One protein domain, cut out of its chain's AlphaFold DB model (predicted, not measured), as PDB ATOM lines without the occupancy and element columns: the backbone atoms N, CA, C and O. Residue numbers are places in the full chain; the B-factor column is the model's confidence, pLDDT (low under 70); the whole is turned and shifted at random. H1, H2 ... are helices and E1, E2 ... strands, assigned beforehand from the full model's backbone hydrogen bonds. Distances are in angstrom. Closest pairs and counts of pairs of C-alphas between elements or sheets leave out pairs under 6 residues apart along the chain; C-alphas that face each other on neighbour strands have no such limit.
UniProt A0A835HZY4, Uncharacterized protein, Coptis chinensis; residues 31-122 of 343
ATOM      1  N   GLY A  31     -35.134 -21.796  10.954       90.25
ATOM      2  CA  GLY A  31     -35.003 -23.033  10.175       90.25
ATOM      3  C   GLY A  31     -34.639 -22.818   8.701       90.25
ATOM      4  O   GLY A  31     -33.917 -23.651   8.149       90.25
ATOM      5  N   LEU A  32     -35.028 -21.683   8.100       91.81
ATOM      6  CA  LEU A  32     -34.683 -21.335   6.716       91.81
ATOM      7  C   LEU A  32     -33.165 -21.209   6.521       91.81
ATOM      8  O   LEU A  32     -32.429 -20.734   7.394       91.81
ATOM      9  N   GLY A  33     -32.690 -21.666   5.366       92.50
ATOM     10  CA  GLY A  33     -31.308 -21.507   4.943       92.50
ATOM     11  C   GLY A  33     -31.060 -20.144   4.305       92.50
ATOM     12  O   GLY A  33     -31.975 -19.445   3.878       92.50
ATOM     13  N   TYR A  34     -29.786 -19.781   4.181       91.94
ATOM     14  CA  TYR A  34     -29.366 -18.545   3.523       91.94
ATOM     15  C   TYR A  34     -29.915 -18.427   2.090       91.94
ATOM     16  O   TYR A  34     -30.399 -17.367   1.710       91.94
ATOM     17  N   SER A  35     -29.918 -19.527   1.327       91.38
ATOM     18  CA  SER A  35     -30.467 -19.564  -0.036       91.38
ATOM     19  C   SER A  35     -31.971 -19.301  -0.088       91.38
ATOM     20  O   SER A  35     -32.449 -18.698  -1.043       91.38
ATOM     21  N   ASP A  36     -32.724 -19.742   0.923       93.12
ATOM     22  CA  ASP A  36     -34.163 -19.478   0.995       93.12
ATOM     23  C   ASP A  36     -34.415 -17.989   1.244       93.12
ATOM     24  O   ASP A  36     -35.281 -17.387   0.612       93.12
ATOM     25  N   LEU A  37     -33.625 -17.381   2.136       92.62
ATOM     26  CA  LEU A  37     -33.731 -15.959   2.443       92.62
ATOM     27  C   LEU A  37     -33.298 -15.076   1.263       92.62
ATOM     28  O   LEU A  37     -33.927 -14.047   1.031       92.62
ATOM     29  N   GLU A  38     -32.261 -15.467   0.510       91.50
ATOM     30  CA  GLU A  38     -31.865 -14.757  -0.716       91.50
ATOM     31  C   GLU A  38     -33.007 -14.711  -1.727       91.50
ATOM     32  O   GLU A  38     -33.359 -13.623  -2.177       91.50
ATOM     33  N   LYS A  39     -33.626 -15.861  -2.021       92.00
ATOM     34  CA  LYS A  39     -34.762 -15.948  -2.950       92.00
ATOM     35  C   LYS A  39     -35.959 -15.143  -2.465       92.00
ATOM     36  O   LYS A  39     -36.557 -14.393  -3.230       92.00
ATOM     37  N   LEU A  40     -36.298 -15.260  -1.180       91.75
ATOM     38  CA  LEU A  40     -37.436 -14.549  -0.599       91.75
ATOM     39  C   LEU A  40     -37.277 -13.025  -0.677       91.75
ATOM     40  O   LEU A  40     -38.263 -12.311  -0.842       91.75
ATOM     41  N   MET A  41     -36.045 -12.526  -0.563       89.12
ATOM     42  CA  MET A  41     -35.730 -11.100  -0.678       89.12
ATOM     43  C   MET A  41     -35.399 -10.666  -2.119       89.12
ATOM     44  O   MET A  41     -35.136  -9.485  -2.343       89.12
ATOM     45  N   GLY A  42     -35.407 -11.590  -3.091       88.81
ATOM     46  CA  GLY A  42     -35.046 -11.343  -4.492       88.81
ATOM     47  C   GLY A  42     -33.577 -10.964  -4.704       88.81
ATOM     48  O   GLY A  42     -33.237 -10.289  -5.674       88.81
ATOM     49  N   LEU A  43     -32.696 -11.353  -3.780       87.31
ATOM     50  CA  LEU A  43     -31.267 -11.029  -3.831       87.31
ATOM     51  C   LEU A  43     -30.490 -11.935  -4.797       87.31
ATOM     52  O   LEU A  43     -29.407 -11.563  -5.243       87.31
ATOM     53  N   ASP A  44     -31.057 -13.083  -5.160       85.56
ATOM     54  CA  ASP A  44     -30.520 -14.043  -6.127       85.56
ATOM     55  C   ASP A  44     -30.572 -13.548  -7.585       85.56
ATOM     56  O   ASP A  44     -29.798 -14.016  -8.420       85.56
ATOM     57  N   TYR A  45     -31.408 -12.546  -7.885       83.88
ATOM     58  CA  TYR A  45     -31.442 -11.860  -9.187       83.88
ATOM     59  C   TYR A  45     -30.213 -10.974  -9.436       83.88
ATOM     60  O   TYR A  45     -29.964 -10.555 -10.571       83.88
ATOM     61  N   PHE A  46     -29.438 -10.663  -8.393       81.81
ATOM     62  CA  PHE A  46     -28.271  -9.792  -8.485       81.81
ATOM     63  C   PHE A  46     -26.963 -10.598  -8.488       81.81
ATOM     64  O   PHE A  46     -26.880 -11.667  -7.883       81.81
ATOM     65  N   PRO A  47     -25.895 -10.101  -9.145       75.38
ATOM     66  CA  PRO A  47     -24.619 -10.803  -9.182       75.38
ATOM     67  C   PRO A  47     -24.059 -11.045  -7.779       75.38
ATOM     68  O   PRO A  47     -23.946 -10.117  -6.974       75.38
ATOM     69  N   THR A  48     -23.628 -12.279  -7.520       70.81
ATOM     70  CA  THR A  48     -22.973 -12.637  -6.261       70.81
ATOM     71  C   THR A  48     -21.699 -11.813  -6.068       70.81
ATOM     72  O   THR A  48     -20.884 -11.658  -6.983       70.81
ATOM     73  N   LEU A  49     -21.512 -11.287  -4.858       69.50
ATOM     74  CA  LEU A  49     -20.356 -10.471  -4.507       69.50
ATOM     75  C   LEU A  49     -19.045 -11.251  -4.673       69.50
ATOM     76  O   LEU A  49     -18.798 -12.235  -3.980       69.50
ATOM     77  N   GLN A  50     -18.133 -10.721  -5.488       74.06
ATOM     78  CA  GLN A  50     -16.718 -11.058  -5.359       74.06
ATOM     79  C   GLN A  50     -16.124 -10.260  -4.201       74.06
ATOM     80  O   GLN A  50     -15.974  -9.040  -4.286       74.06
ATOM     81  N   ILE A  51     -15.805 -10.950  -3.103       76.31
ATOM     82  CA  ILE A  51     -15.256 -10.314  -1.906       76.31
ATOM     83  C   ILE A  51     -13.922  -9.639  -2.270       76.31
ATOM     84  O   ILE A  51     -12.970 -10.322  -2.658       76.31
ATOM     85  N   PRO A  52     -13.822  -8.307  -2.146       74.25
ATOM     86  CA  PRO A  52     -12.636  -7.579  -2.559       74.25
ATOM     87  C   PRO A  52     -11.471  -7.868  -1.598       74.25
ATOM     88  O   PRO A  52     -11.666  -8.085  -0.404       74.25
ATOM     89  N   SER A  53     -10.232  -7.839  -2.096       77.31
ATOM     90  CA  SER A  53      -9.028  -8.012  -1.260       77.31
ATOM     91  C   SER A  53      -8.720  -6.807  -0.361       77.31
ATOM     92  O   SER A  53      -7.853  -6.890   0.504       77.31
ATOM     93  N   ARG A  54      -9.410  -5.683  -0.576       75.12
ATOM     94  CA  ARG A  54      -9.283  -4.427   0.170       75.12
ATOM     95  C   ARG A  54     -10.634  -3.710   0.226       75.12
ATOM     96  O   ARG A  54     -11.470  -3.976  -0.635       75.12
ATOM     97  N   PRO A  55     -10.844  -2.761   1.153       75.44
ATOM     98  CA  PRO A  55     -12.073  -1.983   1.176       75.44
ATOM     99  C   PRO A  55     -12.296  -1.216  -0.132       75.44
ATOM    100  O   PRO A  55     -11.426  -0.466  -0.580       75.44
ATOM    101  N   VAL A  56     -13.459  -1.407  -0.753       74.94
ATOM    102  CA  VAL A  56     -13.861  -0.722  -1.996       74.94
ATOM    103  C   VAL A  56     -15.225  -0.074  -1.835       74.94
ATOM    104  O   VAL A  56     -16.010  -0.464  -0.972       74.94
ATOM    105  N   LYS A  57     -15.521   0.918  -2.680       70.31
ATOM    106  CA  LYS A  57     -16.869   1.481  -2.756       70.31
ATOM    107  C   LYS A  57     -17.797   0.476  -3.433       70.31
ATOM    108  O   LYS A  57     -17.518   0.031  -4.540       70.31
ATOM    109  N   GLY A  58     -18.895   0.143  -2.775       68.38
ATOM    110  CA  GLY A  58     -19.888  -0.805  -3.270       68.38
ATOM    111  C   GLY A  58     -21.006  -0.945  -2.255       68.38
ATOM    112  O   GLY A  58     -20.824  -0.559  -1.106       68.38
ATOM    113  N   LYS A  59     -22.163  -1.459  -2.659       68.00
ATOM    114  CA  LYS A  59     -23.272  -1.757  -1.753       68.00
ATOM    115  C   LYS A  59     -23.768  -3.149  -2.026       68.00
ATOM    116  O   LYS A  59     -24.000  -3.490  -3.178       68.00
ATOM    117  N   PHE A  60     -23.961  -3.888  -0.949       74.44
ATOM    118  CA  PHE A  60     -24.477  -5.238  -1.005       74.44
ATOM    119  C   PHE A  60     -25.444  -5.397   0.146       74.44
ATOM    120  O   PHE A  60     -25.114  -5.062   1.289       74.44
ATOM    121  N   GLU A  61     -26.632  -5.863  -0.189       78.69
ATOM    122  CA  GLU A  61     -27.622  -6.278   0.784       78.69
ATOM    123  C   GLU A  61     -27.331  -7.724   1.172       78.69
ATOM    124  O   GLU A  61     -26.779  -8.499   0.393       78.69
ATOM    125  N   HIS A  62     -27.621  -8.057   2.421       79.94
ATOM    126  CA  HIS A  62     -27.409  -9.389   2.959       79.94
ATOM    127  C   HIS A  62     -28.708  -9.806   3.635       79.94
ATOM    128  O   HIS A  62     -29.157  -9.076   4.529       79.94
ATOM    129  N   PRO A  63     -29.294 -10.953   3.263       87.31
ATOM    130  CA  PRO A  63     -30.514 -11.406   3.898       87.31
ATOM    131  C   PRO A  63     -30.226 -11.762   5.352       87.31
ATOM    132  O   PRO A  63     -29.242 -12.438   5.646       87.31
ATOM    133  N   ASP A  64     -31.047 -11.275   6.277       84.88
ATOM    134  CA  ASP A  64     -30.769 -11.457   7.705       84.88
ATOM    135  C   ASP A  64     -31.676 -12.506   8.337       84.88
ATOM    136  O   ASP A  64     -31.214 -13.564   8.759       84.88
ATOM    137  N   CYS A  65     -32.981 -12.244   8.359       89.00
ATOM    138  CA  CYS A  65     -33.968 -13.167   8.894       89.00
ATOM    139  C   CYS A  65     -35.361 -12.893   8.328       89.00
ATOM    140  O   CYS A  65     -35.644 -11.803   7.827       89.00
ATOM    141  N   VAL A  66     -36.255 -13.860   8.515       91.00
ATOM    142  CA  VAL A  66     -37.703 -13.684   8.384       91.00
ATOM    143  C   VAL A  66     -38.315 -13.799   9.767       91.00
ATOM    144  O   VAL A  66     -37.976 -14.711  10.523       91.00
ATOM    145  N   ILE A  67     -39.215 -12.874  10.087       90.62
ATOM    146  CA  ILE A  67     -39.988 -12.892  11.324       90.62
ATOM    147  C   ILE A  67     -41.440 -13.146  10.948       90.62
ATOM    148  O   ILE A  67     -42.017 -12.387  10.170       90.62
ATOM    149  N   VAL A  68     -42.020 -14.208  11.497       89.81
ATOM    150  CA  VAL A  68     -43.464 -14.427  11.438       89.81
ATOM    151  C   VAL A  68     -44.121 -13.643  12.568       89.81
ATOM    152  O   VAL A  68     -43.608 -13.624  13.687       89.81
ATOM    153  N   VAL A  69     -45.233 -12.980  12.259       90.00
ATOM    154  CA  VAL A  69     -46.049 -12.212  13.205       90.00
ATOM    155  C   VAL A  69     -47.432 -12.850  13.225       90.00
ATOM    156  O   VAL A  69     -48.034 -13.027  12.165       90.00
ATOM    157  N   PHE A  70     -47.926 -13.222  14.400       87.12
ATOM    158  CA  PHE A  70     -49.184 -13.959  14.551       87.12
ATOM    159  C   PHE A  70     -49.915 -13.543  15.841       87.12
ATOM    160  O   PHE A  70     -49.270 -13.049  16.760       87.12
ATOM    161  N   PRO A  71     -51.248 -13.680  15.934       86.88
ATOM    162  CA  PRO A  71     -51.989 -13.336  17.152       86.88
ATOM    163  C   PRO A  71     -51.560 -14.180  18.365       86.88
ATOM    164  O   PRO A  71     -51.397 -15.394  18.225       86.88
ATOM    165  N   ASN A  72     -51.432 -13.570  19.552       78.12
ATOM    166  CA  ASN A  72     -50.992 -14.235  20.796       78.12
ATOM    167  C   ASN A  72     -51.890 -15.404  21.235       78.12
ATOM    168  O   ASN A  72     -51.447 -16.283  21.969       78.12
ATOM    169  N   ASP A  73     -53.162 -15.386  20.844       73.81
ATOM    170  CA  ASP A  73     -54.175 -16.396  21.162       73.81
ATOM    171  C   ASP A  73     -54.254 -17.524  20.120       73.81
ATOM    172  O   ASP A  73     -55.070 -18.443  20.254       73.81
ATOM    173  N   SER A  74     -53.393 -17.485  19.099       68.88
ATOM    174  CA  SER A  74     -53.292 -18.546  18.101       68.88
ATOM    175  C   SER A  74     -52.834 -19.837  18.772       68.88
ATOM    176  O   SER A  74     -51.730 -19.920  19.307       68.88
ATOM    177  N   LYS A  75     -53.680 -20.868  18.731       59.28
ATOM    178  CA  LYS A  75     -53.294 -22.212  19.165       59.28
ATOM    179  C   LYS A  75     -52.347 -22.808  18.129       59.28
ATOM    180  O   LYS A  75     -52.740 -22.922  16.974       59.28
ATOM    181  N   GLU A  76     -51.141 -23.160  18.575       62.41
ATOM    182  CA  GLU A  76     -50.174 -24.028  17.891       62.41
ATOM    183  C   GLU A  76     -50.023 -23.743  16.386       62.41
ATOM    184  O   GLU A  76     -50.614 -24.402  15.531       62.41
ATOM    185  N   PHE A  77     -49.195 -22.757  16.043       68.06
ATOM    186  CA  PHE A  77     -48.709 -22.601  14.675       68.06
ATOM    187  C   PHE A  77     -47.395 -23.366  14.523       68.06
ATOM    188  O   PHE A  77     -46.434 -23.061  15.224       68.06
ATOM    189  N   SER A  78     -47.356 -24.337  13.608       76.81
ATOM    190  CA  SER A  78     -46.137 -25.055  13.236       76.81
ATOM    191  C   SER A  78     -45.706 -24.693  11.819       76.81
ATOM    192  O   SER A  78     -46.526 -24.501  10.918       76.81
ATOM    193  N   VAL A  79     -44.393 -24.588  11.621       83.00
ATOM    194  CA  VAL A  79     -43.791 -24.327  10.308       83.00
ATOM    195  C   VAL A  79     -43.011 -25.549   9.869       83.00
ATOM    196  O   VAL A  79     -41.984 -25.869  10.462       83.00
ATOM    197  N   ASP A  80     -43.456 -26.190   8.790       87.94
ATOM    198  CA  ASP A  80     -42.633 -27.151   8.062       87.94
ATOM    199  C   ASP A  80     -41.653 -26.392   7.157       87.94
ATOM    200  O   ASP A  80     -41.999 -25.925   6.066       87.94
ATOM    201  N   TYR A  81     -40.406 -26.277   7.617       89.62
ATOM    202  CA  TYR A  81     -39.344 -25.589   6.886       89.62
ATOM    203  C   TYR A  81     -39.009 -26.235   5.542       89.62
ATOM    204  O   TYR A  81     -38.586 -25.528   4.628       89.62
ATOM    205  N   LYS A  82     -39.197 -27.550   5.392       89.50
ATOM    206  CA  LYS A  82     -38.914 -28.242   4.134       89.50
ATOM    207  C   LYS A  82     -39.961 -27.873   3.094       89.50
ATOM    208  O   LYS A  82     -39.601 -27.455   1.998       89.50
ATOM    209  N   SER A  83     -41.236 -27.983   3.459       89.94
ATOM    210  CA  SER A  83     -42.339 -27.585   2.582       89.94
ATOM    211  C   SER A  83     -42.266 -26.095   2.237       89.94
ATOM    212  O   SER A  83     -42.439 -25.726   1.076       89.94
ATOM    213  N   LEU A  84     -41.922 -25.241   3.209       90.62
ATOM    214  CA  LEU A  84     -41.728 -23.810   2.980       90.62
ATOM    215  C   LEU A  84     -40.551 -23.516   2.034       90.62
ATOM    216  O   LEU A  84     -40.710 -22.724   1.112       90.62
ATOM    217  N   SER A  85     -39.391 -24.155   2.218       92.44
ATOM    218  CA  SER A  85     -38.221 -23.991   1.334       92.44
ATOM    219  C   SER A  85     -38.510 -24.444  -0.104       92.44
ATOM    220  O   SER A  85     -38.160 -23.739  -1.059       92.44
ATOM    221  N   SER A  86     -39.218 -25.571  -0.272       92.25
ATOM    222  CA  SER A  86     -39.692 -26.023  -1.585       92.25
ATOM    223  C   SER A  86     -40.624 -24.997  -2.221       92.25
ATOM    224  O   SER A  86     -40.387 -24.595  -3.356       92.25
ATOM    225  N   LEU A  87     -41.617 -24.498  -1.476       92.00
ATOM    226  CA  LEU A  87     -42.563 -23.500  -1.974       92.00
ATOM    227  C   LEU A  87     -41.868 -22.193  -2.377       92.00
ATOM    228  O   LEU A  87     -42.169 -21.655  -3.437       92.00
ATOM    229  N   ILE A  88     -40.925 -21.699  -1.566       92.19
ATOM    230  CA  ILE A  88     -40.105 -20.518  -1.881       92.19
ATOM    231  C   ILE A  88     -39.350 -20.753  -3.190       92.19
ATOM    232  O   ILE A  88     -39.348 -19.897  -4.069       92.19
ATOM    233  N   THR A  89     -38.726 -21.922  -3.338       89.94
ATOM    234  CA  THR A  89     -37.953 -22.248  -4.535       89.94
ATOM    235  C   THR A  89     -38.840 -22.363  -5.770       89.94
ATOM    236  O   THR A  89     -38.504 -21.781  -6.791       89.94
ATOM    237  N   GLU A  90     -39.959 -23.072  -5.698       90.56
ATOM    238  CA  GLU A  90     -40.862 -23.277  -6.835       90.56
ATOM    239  C   GLU A  90     -41.590 -21.981  -7.216       90.56
ATOM    240  O   GLU A  90     -41.566 -21.578  -8.373       90.56
ATOM    241  N   SER A  91     -42.170 -21.279  -6.239       88.31
ATOM    242  CA  SER A  91     -43.047 -20.130  -6.505       88.31
ATOM    243  C   SER A  91     -42.292 -18.863  -6.898       88.31
ATOM    244  O   SER A  91     -42.814 -18.069  -7.672       88.31
ATOM    245  N   LEU A  92     -41.093 -18.631  -6.348       87.69
ATOM    246  CA  LEU A  92     -40.352 -17.386  -6.597       87.69
ATOM    247  C   LEU A  92     -39.393 -17.480  -7.783       87.69
ATOM    248  O   LEU A  92     -39.043 -16.443  -8.343       87.69
ATOM    249  N   SER A  93     -38.989 -18.689  -8.190       80.88
ATOM    250  CA  SER A  93     -38.115 -18.864  -9.363       80.88
ATOM    251  C   SER A  93     -38.833 -18.564 -10.682       80.88
ATOM    252  O   SER A  93     -38.175 -18.339 -11.692       80.88
ATOM    253  N   GLU A  94     -40.168 -18.577 -10.685       83.31
ATOM    254  CA  GLU A  94     -40.993 -18.247 -11.854       83.31
ATOM    255  C   GLU A  94     -41.329 -16.750 -11.954       83.31
ATOM    256  O   GLU A  94     -41.917 -16.316 -12.944       83.31
ATOM    257  N   LEU A  95     -40.988 -15.952 -10.937       87.31
ATOM    258  CA  LEU A  95     -41.294 -14.524 -10.930       87.31
ATOM    259  C   LEU A  95     -40.268 -13.736 -11.752       87.31
ATOM    260  O   LEU A  95     -39.095 -14.080 -11.824       87.31
ATOM    261  N   GLU A  96     -40.702 -12.631 -12.353       87.00
ATOM    262  CA  GLU A  96     -39.787 -11.673 -12.971       87.00
ATOM    263  C   GLU A  96     -39.525 -10.512 -12.010       87.00
ATOM    264  O   GLU A  96     -40.454  -9.909 -11.464       87.00
ATOM    265  N   TRP A  97     -38.251 -10.163 -11.817       87.50
ATOM    266  CA  TRP A  97     -37.887  -8.987 -11.034       87.50
ATOM    267  C   TRP A  97     -38.284  -7.696 -11.767       87.50
ATOM    268  O   TRP A  97     -37.819  -7.426 -12.877       87.50
ATOM    269  N   ILE A  98     -39.090  -6.851 -11.115       89.75
ATOM    270  CA  ILE A  98     -39.517  -5.552 -11.651       89.75
ATOM    271  C   ILE A  98     -38.950  -4.416 -10.797       89.75
ATOM    272  O   ILE A  98     -39.247  -4.291  -9.611       89.75
ATOM    273  N   GLY A  99     -38.202  -3.519 -11.441       88.19
ATOM    274  CA  GLY A  99     -37.708  -2.280 -10.844       88.19
ATOM    275  C   GLY A  99     -36.193  -2.243 -10.658       88.19
ATOM    276  O   GLY A  99     -35.466  -3.167 -11.013       88.19
ATOM    277  N   THR A 100     -35.702  -1.130 -10.112       83.00
ATOM    278  CA  THR A 100     -34.275  -0.928  -9.819       83.00
ATOM    279  C   THR A 100     -34.101  -0.641  -8.329       83.00
ATOM    280  O   THR A 100     -34.829   0.202  -7.796       83.00
ATOM    281  N   PRO A 101     -33.178  -1.327  -7.629       82.75
ATOM    282  CA  PRO A 101     -32.924  -1.053  -6.219       82.75
ATOM    283  C   PRO A 101     -32.497   0.398  -5.981       82.75
ATOM    284  O   PRO A 101     -31.657   0.949  -6.698       82.75
ATOM    285  N   ASN A 102     -33.050   1.017  -4.938       82.06
ATOM    286  CA  ASN A 102     -32.719   2.390  -4.572       82.06
ATOM    287  C   ASN A 102     -31.324   2.492  -3.944       82.06
ATOM    288  O   ASN A 102     -30.911   1.686  -3.108       82.06
ATOM    289  N   LEU A 103     -30.607   3.572  -4.253       78.62
ATOM    290  CA  LEU A 103     -29.313   3.847  -3.641       78.62
ATOM    291  C   LEU A 103     -29.488   4.519  -2.258       78.62
ATOM    292  O   LEU A 103     -29.541   5.737  -2.170       78.62
ATOM    293  N   LEU A 104     -29.470   3.739  -1.165       74.81
ATOM    294  CA  LEU A 104     -29.627   4.251   0.221       74.81
ATOM    295  C   LEU A 104     -28.631   5.364   0.660       74.81
ATOM    296  O   LEU A 104     -29.041   6.414   1.135       74.81
ATOM    297  N   SER A 105     -27.317   5.158   0.508       77.06
ATOM    298  CA  SER A 105     -26.245   6.160   0.713       77.06
ATOM    299  C   SER A 105     -25.441   6.481  -0.563       77.06
ATOM    300  O   SER A 105     -25.228   5.609  -1.400       77.06
ATOM    301  N   LYS A 106     -24.915   7.701  -0.706       72.19
ATOM    302  CA  LYS A 106     -23.992   8.047  -1.809       72.19
ATOM    303  C   LYS A 106     -22.649   7.321  -1.707       72.19
ATOM    304  O   LYS A 106     -22.015   7.057  -2.725       72.19
ATOM    305  N   GLU A 107     -22.230   6.982  -0.491       74.31
ATOM    306  CA  GLU A 107     -20.987   6.265  -0.222       74.31
ATOM    307  C   GLU A 107     -21.250   5.070   0.692       74.31
ATOM    308  O   GLU A 107     -21.919   5.183   1.721       74.31
ATOM    309  N   HIS A 108     -20.722   3.913   0.314       72.62
ATOM    310  CA  HIS A 108     -20.704   2.725   1.152       72.62
ATOM    311  C   HIS A 108     -19.374   2.017   0.926       72.62
ATOM    312  O   HIS A 108     -18.945   1.852  -0.218       72.62
ATOM    313  N   ILE A 109     -18.703   1.669   2.020       77.12
ATOM    314  CA  ILE A 109     -17.401   1.009   1.996       77.12
ATOM    315  C   ILE A 109     -17.624  -0.455   2.334       77.12
ATOM    316  O   ILE A 109     -18.110  -0.792   3.413       77.12
ATOM    317  N   CYS A 110     -17.239  -1.325   1.414       73.31
ATOM    318  CA  CYS A 110     -17.289  -2.757   1.615       73.31
ATOM    319  C   CYS A 110     -16.041  -3.224   2.349       73.31
ATOM    320  O   CYS A 110     -14.990  -3.391   1.738       73.31
ATOM    321  N   TRP A 111     -16.161  -3.444   3.654       79.25
ATOM    322  CA  TRP A 111     -15.102  -4.042   4.459       79.25
ATOM    323  C   TRP A 111     -15.068  -5.548   4.215       79.25
ATOM    324  O   TRP A 111     -16.020  -6.256   4.545       79.25
ATOM    325  N   ASP A 112     -13.971  -6.039   3.649       76.69
ATOM    326  CA  ASP A 112     -13.788  -7.435   3.246       76.69
ATOM    327  C   ASP A 112     -14.070  -8.411   4.392       76.69
ATOM    328  O   ASP A 112     -14.778  -9.396   4.204       76.69
ATOM    329  N   ILE A 113     -13.607  -8.095   5.601       78.50
ATOM    330  CA  ILE A 113     -13.808  -8.933   6.783       78.50
ATOM    331  C   ILE A 113     -15.295  -9.165   7.108       78.50
ATOM    332  O   ILE A 113     -15.650 -10.262   7.532       78.50
ATOM    333  N   ILE A 114     -16.180  -8.183   6.875       77.06
ATOM    334  CA  ILE A 114     -17.628  -8.326   7.119       77.06
ATOM    335  C   ILE A 114     -18.206  -9.370   6.164       77.06
ATOM    336  O   ILE A 114     -18.887 -10.291   6.602       77.06
ATOM    337  N   TYR A 115     -17.881  -9.267   4.876       79.00
ATOM    338  CA  TYR A 115     -18.395 -10.179   3.855       79.00
ATOM    339  C   TYR A 115     -17.765 -11.571   3.931       79.00
ATOM    340  O   TYR A 115     -18.471 -12.558   3.764       79.00
ATOM    341  N   ARG A 116     -16.472 -11.680   4.267       82.75
ATOM    342  CA  ARG A 116     -15.833 -12.979   4.552       82.75
ATOM    343  C   ARG A 116     -16.504 -13.680   5.725       82.75
ATOM    344  O   ARG A 116     -16.717 -14.886   5.674       82.75
ATOM    345  N   THR A 117     -16.833 -12.920   6.770       82.31
ATOM    346  CA  THR A 117     -17.527 -13.455   7.946       82.31
ATOM    347  C   THR A 117     -18.937 -13.889   7.567       82.31
ATOM    348  O   THR A 117     -19.307 -15.014   7.875       82.31
ATOM    349  N   ALA A 118     -19.688 -13.042   6.854       83.31
ATOM    350  CA  ALA A 118     -21.031 -13.343   6.361       83.31
ATOM    351  C   ALA A 118     -21.071 -14.634   5.520       83.31
ATOM    352  O   ALA A 118     -21.905 -15.499   5.771       83.31
ATOM    353  N   GLU A 119     -20.113 -14.808   4.604       84.75
ATOM    354  CA  GLU A 119     -19.978 -16.024   3.795       84.75
ATOM    355  C   GLU A 119     -19.694 -17.261   4.658       84.75
ATOM    356  O   GLU A 119     -20.337 -18.297   4.506       84.75
ATOM    357  N   ALA A 120     -18.766 -17.146   5.612       86.81
ATOM    358  CA  ALA A 120     -18.381 -18.246   6.496       86.81
ATOM    359  C   ALA A 120     -19.493 -18.668   7.472       86.81
ATOM    360  O   ALA A 120     -19.473 -19.790   7.978       86.81
ATOM    361  N   VAL A 121     -20.447 -17.776   7.757       87.88
ATOM    362  CA  VAL A 121     -21.547 -18.017   8.704       87.88
ATOM    363  C   VAL A 121     -22.882 -18.285   8.006       87.88
ATOM    364  O   VAL A 121     -23.924 -18.279   8.671       87.88
ATOM    365  N   LYS A 122     -22.877 -18.537   6.688       89.62
ATOM    366  CA  LYS A 122     -24.081 -18.932   5.951       89.62
ATOM    367  C   LYS A 122     -24.698 -20.170   6.584       89.62
ATOM    368  O   LYS A 122     -24.056 -21.206   6.764       89.62
TER     369      LYS A 122
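AT A GLANCE: This is residues 31 to 122 of the 343 residues of an uncharacterized protein of Coptis chinensis (UniProt A0A835HZY4). What is the shape? It has little regular structure: loose, elongated loops link a helix pair, H1 packed on H2, to a separate H3, and residues 69 to 78 stick out as an arm. What builds it? The 92 printed residues hold H1, E1, H2, H3 in that order, mostly helix, with 34 residues in named elements. The radius of gyration of the C-alphas is 16.4 A, the spans 50 by 28 by 23 A.

IN THESE COORDINATES: Where does it start? H1, residues 34 to 40, begins at C-alpha (-29.366, -18.545, 3.523); E1 is residues 67 to 71, 13.3 A. What follows? H2 is residues 81 to 93, 17.6 A; H3, residues 112 to 120, ends at C-alpha (-18.381, -18.246, 6.496).

HOW THE PARTS SIT: What touches? H1 touches H2, C-alphas 36 and 85 closest at 6.1 A, at a steep tilt of 50 degrees, the same way. And E1? It pairs with no named strand. Are the helix backbones complete? In H1, H2 and H3 every O i to N i+4 pair is within hydrogen-bond range.

THE WHOLE: Any cut? The printed part has no cut; H1 to E1 and H2 to H3 are long links. Where is confidence low? Residues 49, 58 to 59 and 74 to 77 are under 70.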